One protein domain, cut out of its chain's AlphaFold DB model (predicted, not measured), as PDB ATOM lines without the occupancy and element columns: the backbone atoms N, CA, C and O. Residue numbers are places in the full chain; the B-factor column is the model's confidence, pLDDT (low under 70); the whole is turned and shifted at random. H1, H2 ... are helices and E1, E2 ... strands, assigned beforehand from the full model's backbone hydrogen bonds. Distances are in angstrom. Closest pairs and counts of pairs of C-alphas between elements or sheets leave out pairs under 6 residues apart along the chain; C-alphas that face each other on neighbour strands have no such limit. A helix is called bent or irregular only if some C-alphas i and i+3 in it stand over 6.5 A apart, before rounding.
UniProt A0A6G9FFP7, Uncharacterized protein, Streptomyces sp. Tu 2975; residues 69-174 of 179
ATOM      1  N   PRO A  69      51.730 -14.367  53.996       96.31
ATOM      2  CA  PRO A  69      51.177 -13.086  54.450       96.31
ATOM      3  C   PRO A  69      51.036 -12.034  53.345       96.31
ATOM      4  O   PRO A  69      50.167 -11.169  53.433       96.31
ATOM      5  N   GLU A  70      51.903 -12.053  52.333       96.81
ATOM      6  CA  GLU A  70      51.784 -11.164  51.171       96.81
ATOM      7  C   GLU A  70      50.605 -11.568  50.293       96.81
ATOM      8  O   GLU A  70      49.824 -10.708  49.888       96.81
ATOM      9  N   LEU A  71      50.433 -12.873  50.076       95.62
ATOM     10  CA  LEU A  71      49.317 -13.428  49.319       95.62
ATOM     11  C   LEU A  71      47.975 -13.131  49.999       95.62
ATOM     12  O   LEU A  71      47.030 -12.722  49.337       95.62
ATOM     13  N   GLU A  72      47.911 -13.240  51.328       95.62
ATOM     14  CA  GLU A  72      46.712 -12.919  52.112       95.62
ATOM     15  C   GLU A  72      46.328 -11.434  52.011       95.62
ATOM     16  O   GLU A  72      45.144 -11.104  51.974       95.62
ATOM     17  N   ARG A  73      47.313 -10.530  51.920       96.25
ATOM     18  CA  ARG A  73      47.066  -9.095  51.685       96.25
ATOM     19  C   ARG A  73      46.611  -8.791  50.258       96.25
ATOM     20  O   ARG A  73      45.911  -7.804  50.065       96.25
ATOM     21  N   ALA A  74      47.039  -9.596  49.287       96.06
ATOM     22  CA  ALA A  74      46.655  -9.468  47.883       96.06
ATOM     23  C   ALA A  74      45.326 -10.171  47.554       96.06
ATOM     24  O   ALA A  74      44.754  -9.947  46.490       96.06
ATOM     25  N   ALA A  75      44.847 -11.040  48.444       95.50
ATOM     26  CA  ALA A  75      43.606 -11.767  48.260       95.50
ATOM     27  C   ALA A  75      42.395 -10.831  48.232       95.50
ATOM     28  O   ALA A  75      42.355  -9.814  48.925       95.50
ATOM     29  N   LEU A  76      41.367 -11.244  47.489       96.12
ATOM     30  CA  LEU A  76      40.119 -10.497  47.369       96.12
ATOM     31  C   LEU A  76      39.487 -10.226  48.739       96.12
ATOM     32  O   LEU A  76      39.454 -11.082  49.634       96.12
ATOM     33  N   THR A  77      38.928  -9.029  48.857       95.69
ATOM     34  CA  THR A  77      38.155  -8.544  49.995       95.69
ATOM     35  C   THR A  77      36.801  -8.021  49.519       95.69
ATOM     36  O   THR A  77      36.593  -7.729  48.344       95.69
ATOM     37  N   THR A  78      35.868  -7.816  50.450       93.94
ATOM     38  CA  THR A  78      34.555  -7.216  50.151       93.94
ATOM     39  C   THR A  78      34.656  -5.827  49.510       93.94
ATOM     40  O   THR A  78      33.714  -5.375  48.871       93.94
ATOM     41  N   LYS A  79      35.784  -5.120  49.671       95.00
ATOM     42  CA  LYS A  79      35.967  -3.797  49.059       95.00
ATOM     43  C   LYS A  79      36.260  -3.874  47.560       95.00
ATOM     44  O   LYS A  79      36.015  -2.896  46.863       95.00
ATOM     45  N   ASP A  80      36.759  -5.011  47.085       95.12
ATOM     46  CA  ASP A  80      37.177  -5.199  45.693       95.12
ATOM     47  C   ASP A  80      35.999  -5.590  44.789       95.12
ATOM     48  O   ASP A  80      36.050  -5.392  43.578       95.12
ATOM     49  N   LEU A  81      34.923  -6.125  45.378       94.31
ATOM     50  CA  LEU A  81      33.775  -6.683  44.666       94.31
ATOM     51  C   LEU A  81      32.462  -6.144  45.244       94.31
ATOM     52  O   LEU A  81      31.933  -6.652  46.233       94.31
ATOM     53  N   THR A  82      31.907  -5.119  44.599       94.56
ATOM     54  CA  THR A  82      30.560  -4.631  44.940       94.56
ATOM     55  C   THR A  82      29.517  -5.689  44.573       94.56
ATOM     56  O   THR A  82      29.642  -6.333  43.536       94.56
ATOM     57  N   GLY A  83      28.499  -5.876  45.418       93.62
ATOM     58  CA  GLY A  83      27.453  -6.886  45.198       93.62
ATOM     59  C   GLY A  83      27.839  -8.303  45.640       93.62
ATOM     60  O   GLY A  83      27.044  -9.222  45.490       93.62
ATOM     61  N   PHE A  84      29.022  -8.493  46.238       94.94
ATOM     62  CA  PHE A  84      29.454  -9.785  46.771       94.94
ATOM     63  C   PHE A  84      29.844  -9.691  48.244       94.94
ATOM     64  O   PHE A  84      30.463  -8.728  48.694       94.94
ATOM     65  N   GLN A  85      29.524 -10.738  49.001       94.00
ATOM     66  CA  GLN A  85      30.143 -10.994  50.294       94.00
ATOM     67  C   GLN A  85      31.356 -11.904  50.095       94.00
ATOM     68  O   GLN A  85      31.268 -12.906  49.387       94.00
ATOM     69  N   VAL A  86      32.473 -11.566  50.741       94.69
ATOM     70  CA  VAL A  86      33.716 -12.341  50.667       94.69
ATOM     71  C   VAL A  86      33.987 -13.028  52.004       94.69
ATOM     72  O   VAL A  86      34.076 -12.363  53.037       94.69
ATOM     73  N   SER A  87      34.140 -14.352  51.985       92.69
ATOM     74  CA  SER A  87      34.556 -15.166  53.132       92.69
ATOM     75  C   SER A  87      35.985 -15.675  52.961       92.69
ATOM     76  O   SER A  87      36.430 -15.970  51.852       92.69
ATOM     77  N   THR A  88      36.703 -15.829  54.073       91.31
ATOM     78  CA  THR A  88      37.992 -16.533  54.092       91.31
ATOM     79  C   THR A  88      37.791 -18.023  53.846       91.31
ATOM     80  O   THR A  88      36.864 -18.614  54.403       91.31
ATOM     81  N   GLY A  89      38.689 -18.645  53.083       84.00
ATOM     82  CA  GLY A  89      38.537 -20.038  52.672       84.00
ATOM     83  C   GLY A  89      37.595 -20.169  51.477       84.00
ATOM     84  O   GLY A  89      37.089 -19.179  50.958       84.00
ATOM     85  N   LYS A  90      37.369 -21.396  51.014       76.50
ATOM     86  CA  LYS A  90      36.491 -21.659  49.864       76.50
ATOM     87  C   LYS A  90      35.029 -21.404  50.197       76.50
ATOM     88  O   LYS A  90      34.627 -21.464  51.359       76.50
ATOM     89  N   SER A  91      34.225 -21.173  49.160       73.62
ATOM     90  CA  SER A  91      32.773 -21.122  49.317       73.62
ATOM     91  C   SER A  91      32.264 -22.423  49.939       73.62
ATOM     92  O   SER A  91      32.658 -23.510  49.519       73.62
ATOM     93  N   ALA A  92      31.342 -22.325  50.900       72.19
ATOM     94  CA  ALA A  92      30.675 -23.492  51.484       72.19
ATOM     95  C   ALA A  92      29.862 -24.294  50.448       72.19
ATOM     96  O   ALA A  92      29.529 -25.451  50.685       72.19
ATOM     97  N   LEU A  93      29.546 -23.676  49.307       70.81
ATOM     98  CA  LEU A  93      28.857 -24.307  48.182       70.81
ATOM     99  C   LEU A  93      29.824 -24.952  47.178       70.81
ATOM    100  O   LEU A  93      29.375 -25.583  46.225       70.81
ATOM    101  N   ALA A  94      31.138 -24.799  47.362       71.88
ATOM    102  CA  ALA A  94      32.123 -25.394  46.473       71.88
ATOM    103  C   ALA A  94      32.111 -26.917  46.603       71.88
ATOM    104  O   ALA A  94      32.194 -27.461  47.706       71.88
ATOM    105  N   ALA A  95      32.056 -27.607  45.465       72.31
ATOM    106  CA  ALA A  95      32.229 -29.046  45.451       72.31
ATOM    107  C   ALA A  95      33.638 -29.406  45.951       72.31
ATOM    108  O   ALA A  95      34.635 -28.791  45.569       72.31
ATOM    109  N   SER A  96      33.719 -30.400  46.833       76.50
ATOM    110  CA  SER A  96      34.989 -30.959  47.280       76.50
ATOM    111  C   SER A  96      35.512 -31.975  46.270       76.50
ATOM    112  O   SER A  96      34.731 -32.753  45.733       76.50
ATOM    113  N   GLY A  97      36.831 -32.033  46.096       83.31
ATOM    114  CA  GLY A  97      37.502 -33.058  45.297       83.31
ATOM    115  C   GLY A  97      38.104 -32.520  44.002       83.31
ATOM    116  O   GLY A  97      38.145 -31.312  43.773       83.31
ATOM    117  N   GLN A  98      38.628 -33.438  43.193       86.81
ATOM    118  CA  GLN A  98      39.355 -33.130  41.967       86.81
ATOM    119  C   GLN A  98      38.623 -33.742  40.769       86.81
ATOM    120  O   GLN A  98      38.538 -34.971  40.685       86.81
ATOM    121  N   PRO A  99      38.084 -32.923  39.855       89.69
ATOM    122  CA  PRO A  99      37.477 -33.423  38.637       89.69
ATOM    123  C   PRO A  99      38.501 -34.151  37.764       89.69
ATOM    124  O   PRO A  99      39.667 -33.770  37.679       89.69
ATOM    125  N   THR A 100      38.059 -35.188  37.063       91.19
ATOM    126  CA  THR A 100      38.844 -35.849  36.019       91.19
ATOM    127  C   THR A 100      38.291 -35.494  34.651       91.19
ATOM    128  O   THR A 100      37.087 -35.593  34.446       91.19
ATOM    129  N   ALA A 101      39.162 -35.146  33.706       93.94
ATOM    130  CA  ALA A 101      38.782 -34.986  32.306       93.94
ATOM    131  C   ALA A 101      38.736 -36.339  31.571       93.94
ATOM    132  O   ALA A 101      39.652 -37.154  31.728       93.94
ATOM    133  N   ASP A 102      37.745 -36.524  30.699       94.50
ATOM    134  CA  ASP A 102      37.659 -37.634  29.732       94.50
ATOM    135  C   ASP A 102      38.852 -37.661  28.758       94.50
ATOM    136  O   ASP A 102      39.317 -38.714  28.316       94.50
ATOM    137  N   LYS A 103      39.386 -36.479  28.448       95.38
ATOM    138  CA  LYS A 103      40.532 -36.269  27.566       95.38
ATOM    139  C   LYS A 103      41.740 -35.840  28.388       95.38
ATOM    140  O   LYS A 103      41.740 -34.776  29.003       95.38
ATOM    141  N   ALA A 104      42.832 -36.600  28.297       94.94
ATOM    142  CA  ALA A 104      44.069 -36.306  29.028       94.94
ATOM    143  C   ALA A 104      44.600 -34.878  28.790       94.94
ATOM    144  O   ALA A 104      45.053 -34.228  29.724       94.94
ATOM    145  N   ARG A 105      44.482 -34.358  27.562       95.62
ATOM    146  CA  ARG A 105      44.910 -32.994  27.207       95.62
ATOM    147  C   ARG A 105      44.070 -31.876  27.850       95.62
ATOM    148  O   ARG A 105      44.530 -30.749  27.905       95.62
ATOM    149  N   CYS A 106      42.868 -32.189  28.340       96.12
ATOM    150  CA  CYS A 106      41.987 -31.242  29.035       96.12
ATOM    151  C   CYS A 106      42.159 -31.300  30.557       96.12
ATOM    152  O   CYS A 106      41.490 -30.568  31.283       96.12
ATOM    153  N   ARG A 107      43.059 -32.164  31.051       92.81
ATOM    154  CA  ARG A 107      43.357 -32.310  32.476       92.81
ATOM    155  C   ARG A 107      43.681 -30.971  33.155       92.81
ATOM    156  O   ARG A 107      43.077 -30.748  34.195       92.81
ATOM    157  N   PRO A 108      44.490 -30.056  32.577       93.38
ATOM    158  CA  PRO A 108      44.751 -28.762  33.214       93.38
ATOM    159  C   PRO A 108      43.481 -27.943  33.493       93.38
ATOM    160  O   PRO A 108      43.388 -27.281  34.520       93.38
ATOM    161  N   LEU A 109      42.469 -28.027  32.619       92.69
ATOM    162  CA  LEU A 109      41.189 -27.337  32.814       92.69
ATOM    163  C   LEU A 109      40.332 -28.005  33.890       92.69
ATOM    164  O   LEU A 109      39.762 -27.318  34.731       92.69
ATOM    165  N   ALA A 110      40.259 -29.341  33.885       91.50
ATOM    166  CA  ALA A 110      39.575 -30.082  34.944       91.50
ATOM    167  C   ALA A 110      40.222 -29.828  36.309       91.50
ATOM    168  O   ALA A 110      39.517 -29.680  37.307       91.50
ATOM    169  N   ASP A 111      41.551 -29.736  36.341       89.81
ATOM    170  CA  ASP A 111      42.276 -29.487  37.571       89.81
ATOM    171  C   ASP A 111      41.991 -28.081  38.105       89.81
ATOM    172  O   ASP A 111      41.670 -27.939  39.283       89.81
ATOM    173  N   ALA A 112      41.975 -27.068  37.232       88.19
ATOM    174  CA  ALA A 112      41.633 -25.688  37.583       88.19
ATOM    175  C   ALA A 112      40.245 -25.532  38.241       88.19
ATOM    176  O   ALA A 112      40.035 -24.609  39.026       88.19
ATOM    177  N   MET A 113      39.301 -26.431  37.946       85.06
ATOM    178  CA  MET A 113      37.967 -26.458  38.562       85.06
ATOM    179  C   MET A 113      37.948 -27.108  39.953       85.06
ATOM    180  O   MET A 113      36.979 -26.951  40.700       85.06
ATOM    181  N   GLY A 114      38.963 -27.908  40.271       80.88
ATOM    182  CA  GLY A 114      39.009 -28.730  41.467       80.88
ATOM    183  C   GLY A 114      39.418 -27.983  42.728       80.88
ATOM    184  O   GLY A 114      39.768 -26.804  42.743       80.88
ATOM    185  N   ALA A 115      39.402 -28.715  43.837       71.38
ATOM    186  CA  ALA A 115      39.838 -28.194  45.121       71.38
ATOM    187  C   ALA A 115      41.368 -28.001  45.205       71.38
ATOM    188  O   ALA A 115      41.834 -27.289  46.092       71.38
ATOM    189  N   ALA A 116      42.166 -28.613  44.336       71.31
ATOM    190  CA  ALA A 116      43.612 -28.421  44.321       71.31
ATOM    191  C   ALA A 116      44.075 -28.221  42.873       71.31
ATOM    192  O   ALA A 116      44.470 -29.187  42.223       71.31
ATOM    193  N   PRO A 117      43.991 -26.986  42.347       69.94
ATOM    194  CA  PRO A 117      44.187 -26.748  40.922       69.94
ATOM    195  C   PRO A 117      45.632 -26.909  40.443       69.94
ATOM    196  O   PRO A 117      45.843 -27.169  39.264       69.94
ATOM    197  N   ASP A 118      46.620 -26.806  41.337       77.88
ATOM    198  CA  ASP A 118      48.027 -27.062  41.017       77.88
ATOM    199  C   ASP A 118      48.813 -27.504  42.270       77.88
ATOM    200  O   ASP A 118      48.736 -26.873  43.327       77.88
ATOM    201  N   GLY A 119      49.590 -28.586  42.153       80.62
ATOM    202  CA  GLY A 119      50.491 -29.079  43.204       80.62
ATOM    203  C   GLY A 119      51.833 -28.336  43.307       80.62
ATOM    204  O   GLY A 119      52.581 -28.560  44.258       80.62
ATOM    205  N   HIS A 120      52.155 -27.465  42.353       90.38
ATOM    206  CA  HIS A 120      53.388 -26.676  42.300       90.38
ATOM    207  C   HIS A 120      53.268 -25.303  42.978       90.38
ATOM    208  O   HIS A 120      54.285 -24.625  43.165       90.38
ATOM    209  N   ALA A 121      52.061 -24.901  43.388       92.06
ATOM    210  CA  ALA A 121      51.847 -23.683  44.158       92.06
ATOM    211  C   ALA A 121      52.646 -23.718  45.473       92.06
ATOM    212  O   ALA A 121      52.650 -24.709  46.204       92.06
ATOM    213  N   ARG A 122      53.326 -22.615  45.796       93.50
ATOM    214  CA  ARG A 122      54.073 -22.451  47.055       93.50
ATOM    215  C   ARG A 122      53.143 -22.101  48.203       93.50
ATOM    216  O   ARG A 122      53.248 -22.678  49.283       93.50
ATOM    217  N   HIS A 123      52.224 -21.182  47.945       92.56
ATOM    218  CA  HIS A 123      51.155 -20.802  48.852       92.56
ATOM    219  C   HIS A 123      49.878 -20.579  48.051       92.56
ATOM    220  O   HIS A 123      49.943 -20.128  46.913       92.56
ATOM    221  N   THR A 124      48.731 -20.861  48.663       92.00
ATOM    222  CA  THR A 124      47.408 -20.583  48.098       92.00
ATOM    223  C   THR A 124      46.525 -19.999  49.188       92.00
ATOM    224  O   THR A 124      46.539 -20.482  50.322       92.00
ATOM    225  N   VAL A 125      45.761 -18.971  48.842       93.19
ATOM    226  CA  VAL A 125      44.707 -18.394  49.677       93.19
ATOM    227  C   VAL A 125      43.388 -18.478  48.924       93.19
ATOM    228  O   VAL A 125      43.304 -18.128  47.749       93.19
ATOM    229  N   ASP A 126      42.353 -18.953  49.609       91.81
ATOM    230  CA  ASP A 126      41.026 -19.136  49.032       91.81
ATOM    231  C   ASP A 126      40.051 -18.068  49.534       91.81
ATOM    232  O   ASP A 126      40.127 -17.619  50.690       91.81
ATOM    233  N   ARG A 127      39.115 -17.688  48.662       93.62
ATOM    234  CA  ARG A 127      37.990 -16.798  48.944       93.62
ATOM    235  C   ARG A 127      36.694 -17.378  48.401       93.62
ATOM    236  O   ARG A 127      36.588 -17.706  47.222       93.62
ATOM    237  N   GLY A 128      35.695 -17.459  49.268       92.62
ATOM    238  CA  GLY A 128      34.316 -17.718  48.897       92.62
ATOM    239  C   GLY A 128      33.643 -16.393  48.590       92.62
ATOM    240  O   GLY A 128      33.707 -15.469  49.398       92.62
ATOM    241  N   LEU A 129      33.017 -16.291  47.424       93.06
ATOM    242  CA  LEU A 129      32.291 -15.111  46.978       93.06
ATOM    243  C   LEU A 129      30.818 -15.497  46.875       93.06
ATOM    244  O   LEU A 129      30.463 -16.336  46.051       93.06
ATOM    245  N   GLY A 130      29.971 -14.922  47.721       93.12
ATOM    246  CA  GLY A 130      28.518 -15.086  47.641       93.12
ATOM    247  C   GLY A 130      27.884 -13.842  47.035       93.12
ATOM    248  O   GLY A 130      28.146 -12.743  47.527       93.12
ATOM    249  N   SER A 131      27.072 -13.999  45.988       93.12
ATOM    250  CA  SER A 131      26.326 -12.868  45.424       93.12
ATOM    251  C   SER A 131      25.285 -12.365  46.426       93.12
ATOM    252  O   SER A 131      24.587 -13.152  47.069       93.12
ATOM    253  N   LEU A 132      25.207 -11.046  46.578       93.69
ATOM    254  CA  LEU A 132      24.180 -10.369  47.370       93.69
ATOM    255  C   LEU A 132      22.903 -10.134  46.554       93.69
ATOM    256  O   LEU A 132      21.831 -10.006  47.143       93.69
ATOM    257  N   ASP A 133      23.028 -10.112  45.228       93.31
ATOM    258  CA  ASP A 133      21.934  -9.833  44.297       93.31
ATOM    259  C   ASP A 133      21.273 -11.127  43.783       93.31
ATOM    260  O   ASP A 133      20.060 -11.166  43.582       93.31
ATOM    261  N   ASP A 134      22.046 -12.214  43.665       92.62
ATOM    262  CA  ASP A 134      21.600 -13.515  43.156       92.62
ATOM    263  C   ASP A 134      21.784 -14.615  44.207       92.62
ATOM    264  O   ASP A 134      22.831 -15.260  44.319       92.62
ATOM    265  N   LEU A 135      20.733 -14.854  44.994       87.00
ATOM    266  CA  LEU A 135      20.769 -15.861  46.053       87.00
ATOM    267  C   LEU A 135      21.068 -17.257  45.491       87.00
ATOM    268  O   LEU A 135      20.370 -17.761  44.614       87.00
ATOM    269  N   GLY A 136      22.089 -17.901  46.055       85.06
ATOM    270  CA  GLY A 136      22.548 -19.229  45.641       85.06
ATOM    271  C   GLY A 136      23.682 -19.212  44.615       85.06
ATOM    272  O   GLY A 136      24.320 -20.248  44.429       85.06
ATOM    273  N   LEU A 137      24.001 -18.059  44.013       88.94
ATOM    274  CA  LEU A 137      25.220 -17.905  43.225       88.94
ATOM    275  C   LEU A 137      26.419 -17.754  44.166       88.94
ATOM    276  O   LEU A 137      26.512 -16.791  44.933       88.94
ATOM    277  N   ALA A 138      27.358 -18.695  44.077       87.81
ATOM    278  CA  ALA A 138      28.628 -18.586  44.769       87.81
ATOM    279  C   ALA A 138      29.800 -19.043  43.911       87.81
ATOM    280  O   ALA A 138      29.697 -19.978  43.119       87.81
ATOM    281  N   ILE A 139      30.929 -18.380  44.120       89.19
ATOM    282  CA  ILE A 139      32.179 -18.599  43.408       89.19
ATOM    283  C   ILE A 139      33.250 -18.910  44.453       89.19
ATOM    284  O   ILE A 139      33.267 -18.318  45.531       89.19
ATOM    285  N   SER A 140      34.149 -19.833  44.139       88.75
ATOM    286  CA  SER A 140      35.409 -19.974  44.868       88.75
ATOM    287  C   SER A 140      36.521 -19.405  44.009       88.75
ATOM    288  O   SER A 140      36.662 -19.793  42.853       88.75
ATOM    289  N   ALA A 141      37.297 -18.493  44.577       90.44
ATOM    290  CA  ALA A 141      38.494 -17.950  43.960       90.44
ATOM    291  C   ALA A 141      39.712 -18.374  44.779       90.44
ATOM    292  O   ALA A 141      39.700 -18.284  46.007       90.44
ATOM    293  N   SER A 142      40.767 -18.794  44.093       90.56
ATOM    294  CA  SER A 142      42.050 -19.135  44.700       90.56
ATOM    295  C   SER A 142      43.115 -18.211  44.126       90.56
ATOM    296  O   SER A 142      43.197 -18.031  42.912       90.56
ATOM    297  N   LEU A 143      43.927 -17.623  44.997       93.50
ATOM    298  CA  LEU A 143      45.124 -16.885  44.616       93.50
ATOM    299  C   LEU A 143      46.332 -17.693  45.079       93.50
ATOM    300  O   LEU A 143      46.438 -18.012  46.261       93.50
ATOM    301  N   SER A 144      47.232 -18.015  44.156       92.94
ATOM    302  CA  SER A 144      48.377 -18.892  44.404       92.94
ATOM    303  C   SER A 144      49.685 -18.218  44.011       92.94
ATOM    304  O   SER A 144      49.738 -17.487  43.023       92.94
ATOM    305  N   SER A 145      50.750 -18.468  44.772       94.75
ATOM    306  CA  SER A 145      52.103 -18.015  44.449       94.75
ATOM    307  C   SER A 145      52.946 -19.148  43.872       94.75
ATOM    308  O   SER A 145      52.897 -20.287  44.337       94.75
ATOM    309  N   TYR A 146      53.748 -18.823  42.862       94.19
ATOM    310  CA  TYR A 146      54.571 -19.769  42.112       94.19
ATOM    311  C   TYR A 146      55.968 -19.202  41.904       94.19
ATOM    312  O   TYR A 146      56.167 -17.989  41.975       94.19
ATOM    313  N   SER A 147      56.930 -20.079  41.606       93.75
ATOM    314  CA  SER A 147      58.154 -19.619  40.949       93.75
ATOM    315  C   SER A 147      57.815 -19.121  39.546       93.75
ATOM    316  O   SER A 147      56.853 -19.595  38.943       93.75
ATOM    317  N   GLU A 148      58.616 -18.213  38.996       93.00
ATOM    318  CA  GLU A 148      58.416 -17.703  37.634       93.00
ATOM    319  C   GLU A 148      58.349 -18.837  36.594       93.00
ATOM    320  O   GLU A 148      57.488 -18.854  35.715       93.00
ATOM    321  N   THR A 149      59.212 -19.846  36.744       93.56
ATOM    322  CA  THR A 149      59.236 -21.016  35.854       93.56
ATOM    323  C   THR A 149      57.967 -21.859  35.970       93.56
ATOM    324  O   THR A 149      57.451 -22.319  34.953       93.56
ATOM    325  N   ASP A 150      57.466 -22.084  37.186       93.50
ATOM    326  CA  ASP A 150      56.260 -22.893  37.395       93.50
ATOM    327  C   ASP A 150      55.004 -22.128  36.957       93.50
ATOM    328  O   ASP A 150      54.147 -22.710  36.297       93.50
ATOM    329  N   ALA A 151      54.943 -20.813  37.204       93.25
ATOM    330  CA  ALA A 151      53.872 -19.944  36.714       93.25
ATOM    331  C   ALA A 151      53.769 -19.991  35.186       93.25
ATOM    332  O   ALA A 151      52.683 -20.178  34.640       93.25
ATOM    333  N   LYS A 152      54.909 -19.873  34.492       94.44
ATOM    334  CA  LYS A 152      54.947 -19.960  33.033       94.44
ATOM    335  C   LYS A 152      54.452 -21.318  32.535       94.44
ATOM    336  O   LYS A 152      53.619 -21.361  31.639       94.44
ATOM    337  N   LYS A 153      54.920 -22.417  33.131       94.50
ATOM    338  CA  LYS A 153      54.472 -23.769  32.755       94.50
ATOM    339  C   LYS A 153      52.974 -23.967  32.973       94.50
ATOM    340  O   LYS A 153      52.334 -24.594  32.132       94.50
ATOM    341  N   LEU A 154      52.433 -23.456  34.080       93.69
ATOM    342  CA  LEU A 154      51.004 -23.527  34.371       93.69
ATOM    343  C   LEU A 154      50.197 -22.793  33.297       93.69
ATOM    344  O   LEU A 154      49.280 -23.378  32.726       93.69
ATOM    345  N   MET A 155      50.563 -21.547  32.986       95.00
ATOM    346  CA  MET A 155      49.850 -20.749  31.983       95.00
ATOM    347  C   MET A 155      49.966 -21.357  30.584       95.00
ATOM    348  O   MET A 155      48.940 -21.576  29.947       95.00
ATOM    349  N   ASP A 156      51.173 -21.750  30.159       96.38
ATOM    350  CA  ASP A 156      51.393 -22.421  28.871       96.38
ATOM    351  C   ASP A 156      50.546 -23.718  28.770       96.38
ATOM    352  O   ASP A 156      49.981 -24.040  27.724       96.38
ATOM    353  N   GLY A 157      50.424 -24.472  29.871       95.12
ATOM    354  CA  GLY A 157      49.616 -25.694  29.937       95.12
ATOM    355  C   GLY A 157      48.106 -25.441  29.888       95.12
ATOM    356  O   GLY A 157      47.381 -26.198  29.236       95.12
ATOM    357  N   LEU A 158      47.628 -24.385  30.552       95.56
ATOM    358  CA  LEU A 158      46.226 -23.967  30.508       95.56
ATOM    359  C   LEU A 158      45.839 -23.476  29.110       95.56
ATOM    360  O   LEU A 158      44.812 -23.904  28.590       95.56
ATOM    361  N   GLU A 159      46.675 -22.652  28.478       97.38
ATOM    362  CA  GLU A 159      46.474 -22.173  27.104       97.38
ATOM    363  C   GLU A 159      46.403 -23.341  26.114       97.38
ATOM    364  O   GLU A 159      45.430 -23.469  25.369       97.38
ATOM    365  N   ALA A 160      47.360 -24.272  26.180       97.62
ATOM    366  CA  ALA A 160      47.350 -25.458  25.326       97.62
ATOM    367  C   ALA A 160      46.099 -26.333  25.536       97.62
ATOM    368  O   ALA A 160      45.567 -26.916  24.586       97.62
ATOM    369  N   ALA A 161      45.611 -26.437  26.775       96.56
ATOM    370  CA  ALA A 161      44.386 -27.168  27.072       96.56
ATOM    371  C   ALA A 161      43.140 -26.438  26.542       96.56
ATOM    372  O   ALA A 161      42.255 -27.095  25.992       96.56
ATOM    373  N   LEU A 162      43.078 -25.103  26.639       97.00
ATOM    374  CA  LEU A 162      42.009 -24.294  26.040       97.00
ATOM    375  C   LEU A 162      41.966 -24.470  24.519       97.00
ATOM    376  O   LEU A 162      40.895 -24.734  23.977       97.00
ATOM    377  N   ASP A 163      43.110 -24.437  23.840       97.88
ATOM    378  CA  ASP A 163      43.175 -24.660  22.391       97.88
ATOM    379  C   ASP A 163      42.679 -26.060  22.008       97.88
ATOM    380  O   ASP A 163      41.922 -26.250  21.052       97.88
ATOM    381  N   ALA A 164      43.073 -27.072  22.780       97.00
ATOM    382  CA  ALA A 164      42.760 -28.461  22.473       97.00
ATOM    383  C   ALA A 164      41.343 -28.899  22.889       97.00
ATOM    384  O   ALA A 164      40.870 -29.964  22.446       97.00
ATOM    385  N   CYS A 165      40.703 -28.138  23.780       97.56
ATOM    386  CA  CYS A 165      39.468 -28.510  24.474       97.56
ATOM    387  C   CYS A 165      38.401 -27.410  24.498       97.56
ATOM    388  O   CYS A 165      37.340 -27.636  25.070       97.56
ATOM    389  N   GLY A 166      38.622 -26.263  23.849       93.19
ATOM    390  CA  GLY A 166      37.675 -25.141  23.811       93.19
ATOM    391  C   GLY A 166      36.340 -25.471  23.138       93.19
ATOM    392  O   GLY A 166      35.344 -24.799  23.376       93.19
ATOM    393  N   GLY A 167      36.290 -26.550  22.349       93.88
ATOM    394  CA  GLY A 167      35.047 -27.130  21.830       93.88
ATOM    395  C   GLY A 167      34.286 -28.026  22.820       93.88
ATOM    396  O   GLY A 167      33.278 -28.612  22.438       93.88
ATOM    397  N   GLY A 168      34.777 -28.176  24.052       93.50
ATOM    398  CA  GLY A 168      34.175 -28.979  25.115       93.50
ATOM    399  C   GLY A 168      34.945 -30.260  25.462       93.50
ATOM    400  O   GLY A 168      35.609 -30.905  24.632       93.50
ATOM    401  N   PHE A 169      34.826 -30.656  26.725       95.06
ATOM    402  CA  PHE A 169      35.308 -31.914  27.289       95.06
ATOM    403  C   PHE A 169      34.419 -32.297  28.475       95.06
ATOM    404  O   PHE A 169      33.750 -31.435  29.039       95.06
ATOM    405  N   GLU A 170      34.393 -33.576  28.832       93.56
ATOM    406  CA  GLU A 170      33.623 -34.029  29.990       93.56
ATOM    407  C   GLU A 170      34.521 -34.004  31.228       93.56
ATOM    408  O   GLU A 170      35.620 -34.568  31.227       93.56
ATOM    409  N   ALA A 171      34.049 -33.348  32.289       91.88
ATOM    410  CA  ALA A 171      34.698 -33.343  33.591       91.88
ATOM    411  C   ALA A 171      33.834 -34.115  34.589       91.88
ATOM    412  O   ALA A 171      32.668 -33.788  34.791       91.88
ATOM    413  N   THR A 172      34.390 -35.123  35.248       90.69
ATOM    414  CA  THR A 172      33.651 -35.946  36.212       90.69
ATOM    415  C   THR A 172      34.202 -35.743  37.616       90.69
ATOM    416  O   THR A 172      35.407 -35.853  37.827       90.69
ATOM    417  N   LEU A 173      33.329 -35.493  38.590       86.44
ATOM    418  CA  LEU A 173      33.665 -35.419  40.012       86.44
ATOM    419  C   LEU A 173      32.799 -36.426  40.778       86.44
ATOM    420  O   LEU A 173      31.571 -36.381  40.700       86.44
ATOM    421  N   ASP A 174      33.429 -37.367  41.484       80.06
ATOM    422  CA  ASP A 174      32.749 -38.453  42.215       80.06
ATOM    423  C   ASP A 174      31.736 -39.244  41.361       80.06
ATOM    424  O   ASP A 174      30.658 -39.625  41.819       80.06
TER     425      ASP A 174
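Overview. This is residues 69 to 174 of the 179 residues of an uncharacterized protein of Streptomyces sp. Tu 2975 (UniProt A0A6G9FFP7). The model is a V with two unlike arms: one is a strongly twisted sheet of three strands, mostly the long hairpin E2 and E3, and the other is a pair of helices, H3 and H2, with H3 folding back from the end of E3. The short helix H1 covers part of the sheet over E2, while residues 89 to 103, with no named element, run across from the sheet to H2, and E4 pairs with residues 100 to 101 of this stretch. The 106 printed residues hold three named helices and four named strands in the order H1 E1 H2 E2 E3 H3 E4; the sheet order is E1 E2 E3, antiparallel, and the class is mixed. The whole is compact, with a radius of gyration of the C-alphas of 15.0 A and spans of 37 by 32 by 23 A.

Along the chain. Find C-alpha 69 at (51.177, -13.086, 54.450); there H1 begins and runs to residue 74. E1 takes residues 84 to 88 and H2 residues 104 to 113, 15.0 A long. Look next at C-alpha 123, at (51.155, -20.802, 48.852), where E2 begins; it runs 26.3 A to residue 131. E3, residues 138 to 145, comes back over 23.5 A. H3, residues 148 to 165, is 25.5 A long, and E4, residues 171 to 173, ends at C-alpha 173, at (33.665, -35.419, 40.012).

Arrangement. Begin at the hairpin E2 and E3, antiparallel at 160 degrees, where N 127 and O 141 are 2.8 A apart, within hydrogen-bond range. On its other side E2 has E1, antiparallel at 146 degrees, with N 85 and O 130 at 2.8 A. H1 is on the sheet at a height of 8.3 A, over E2 and slantwise to the strands; its closest C-alphas to E2 are those of Glu 72 and Val 125, 6.3 A apart. H2 and H3 are not on the sheet. They touch at a steep tilt of 67 degrees, opposite ways, H3 with residues 157 to 165 alone; their closest C-alphas, of Cys 106 and Ala 161, are 5.1 A apart. E4 pairs with no named strand, but its residues 171 to 172 pair antiparallel with residues 100 to 101. In H1 and H3 every O i to N i+4 pair is within hydrogen-bond range; in H2 4 of 6 are, and H2 is irregular, with C-alphas 105 and 108 7.3 A apart.

Size, cuts and confidence. The two C-alphas farthest apart, of Leu 135 and Thr 149, are 40.1 A from each other. The printed part has no cut. The link from E1 to H2, 15 residues, is long; those from E3 to H3 and from H3 to E4 are tight. The mean pLDDT of the printed part is 90.6, and residue 117 alone is under 70.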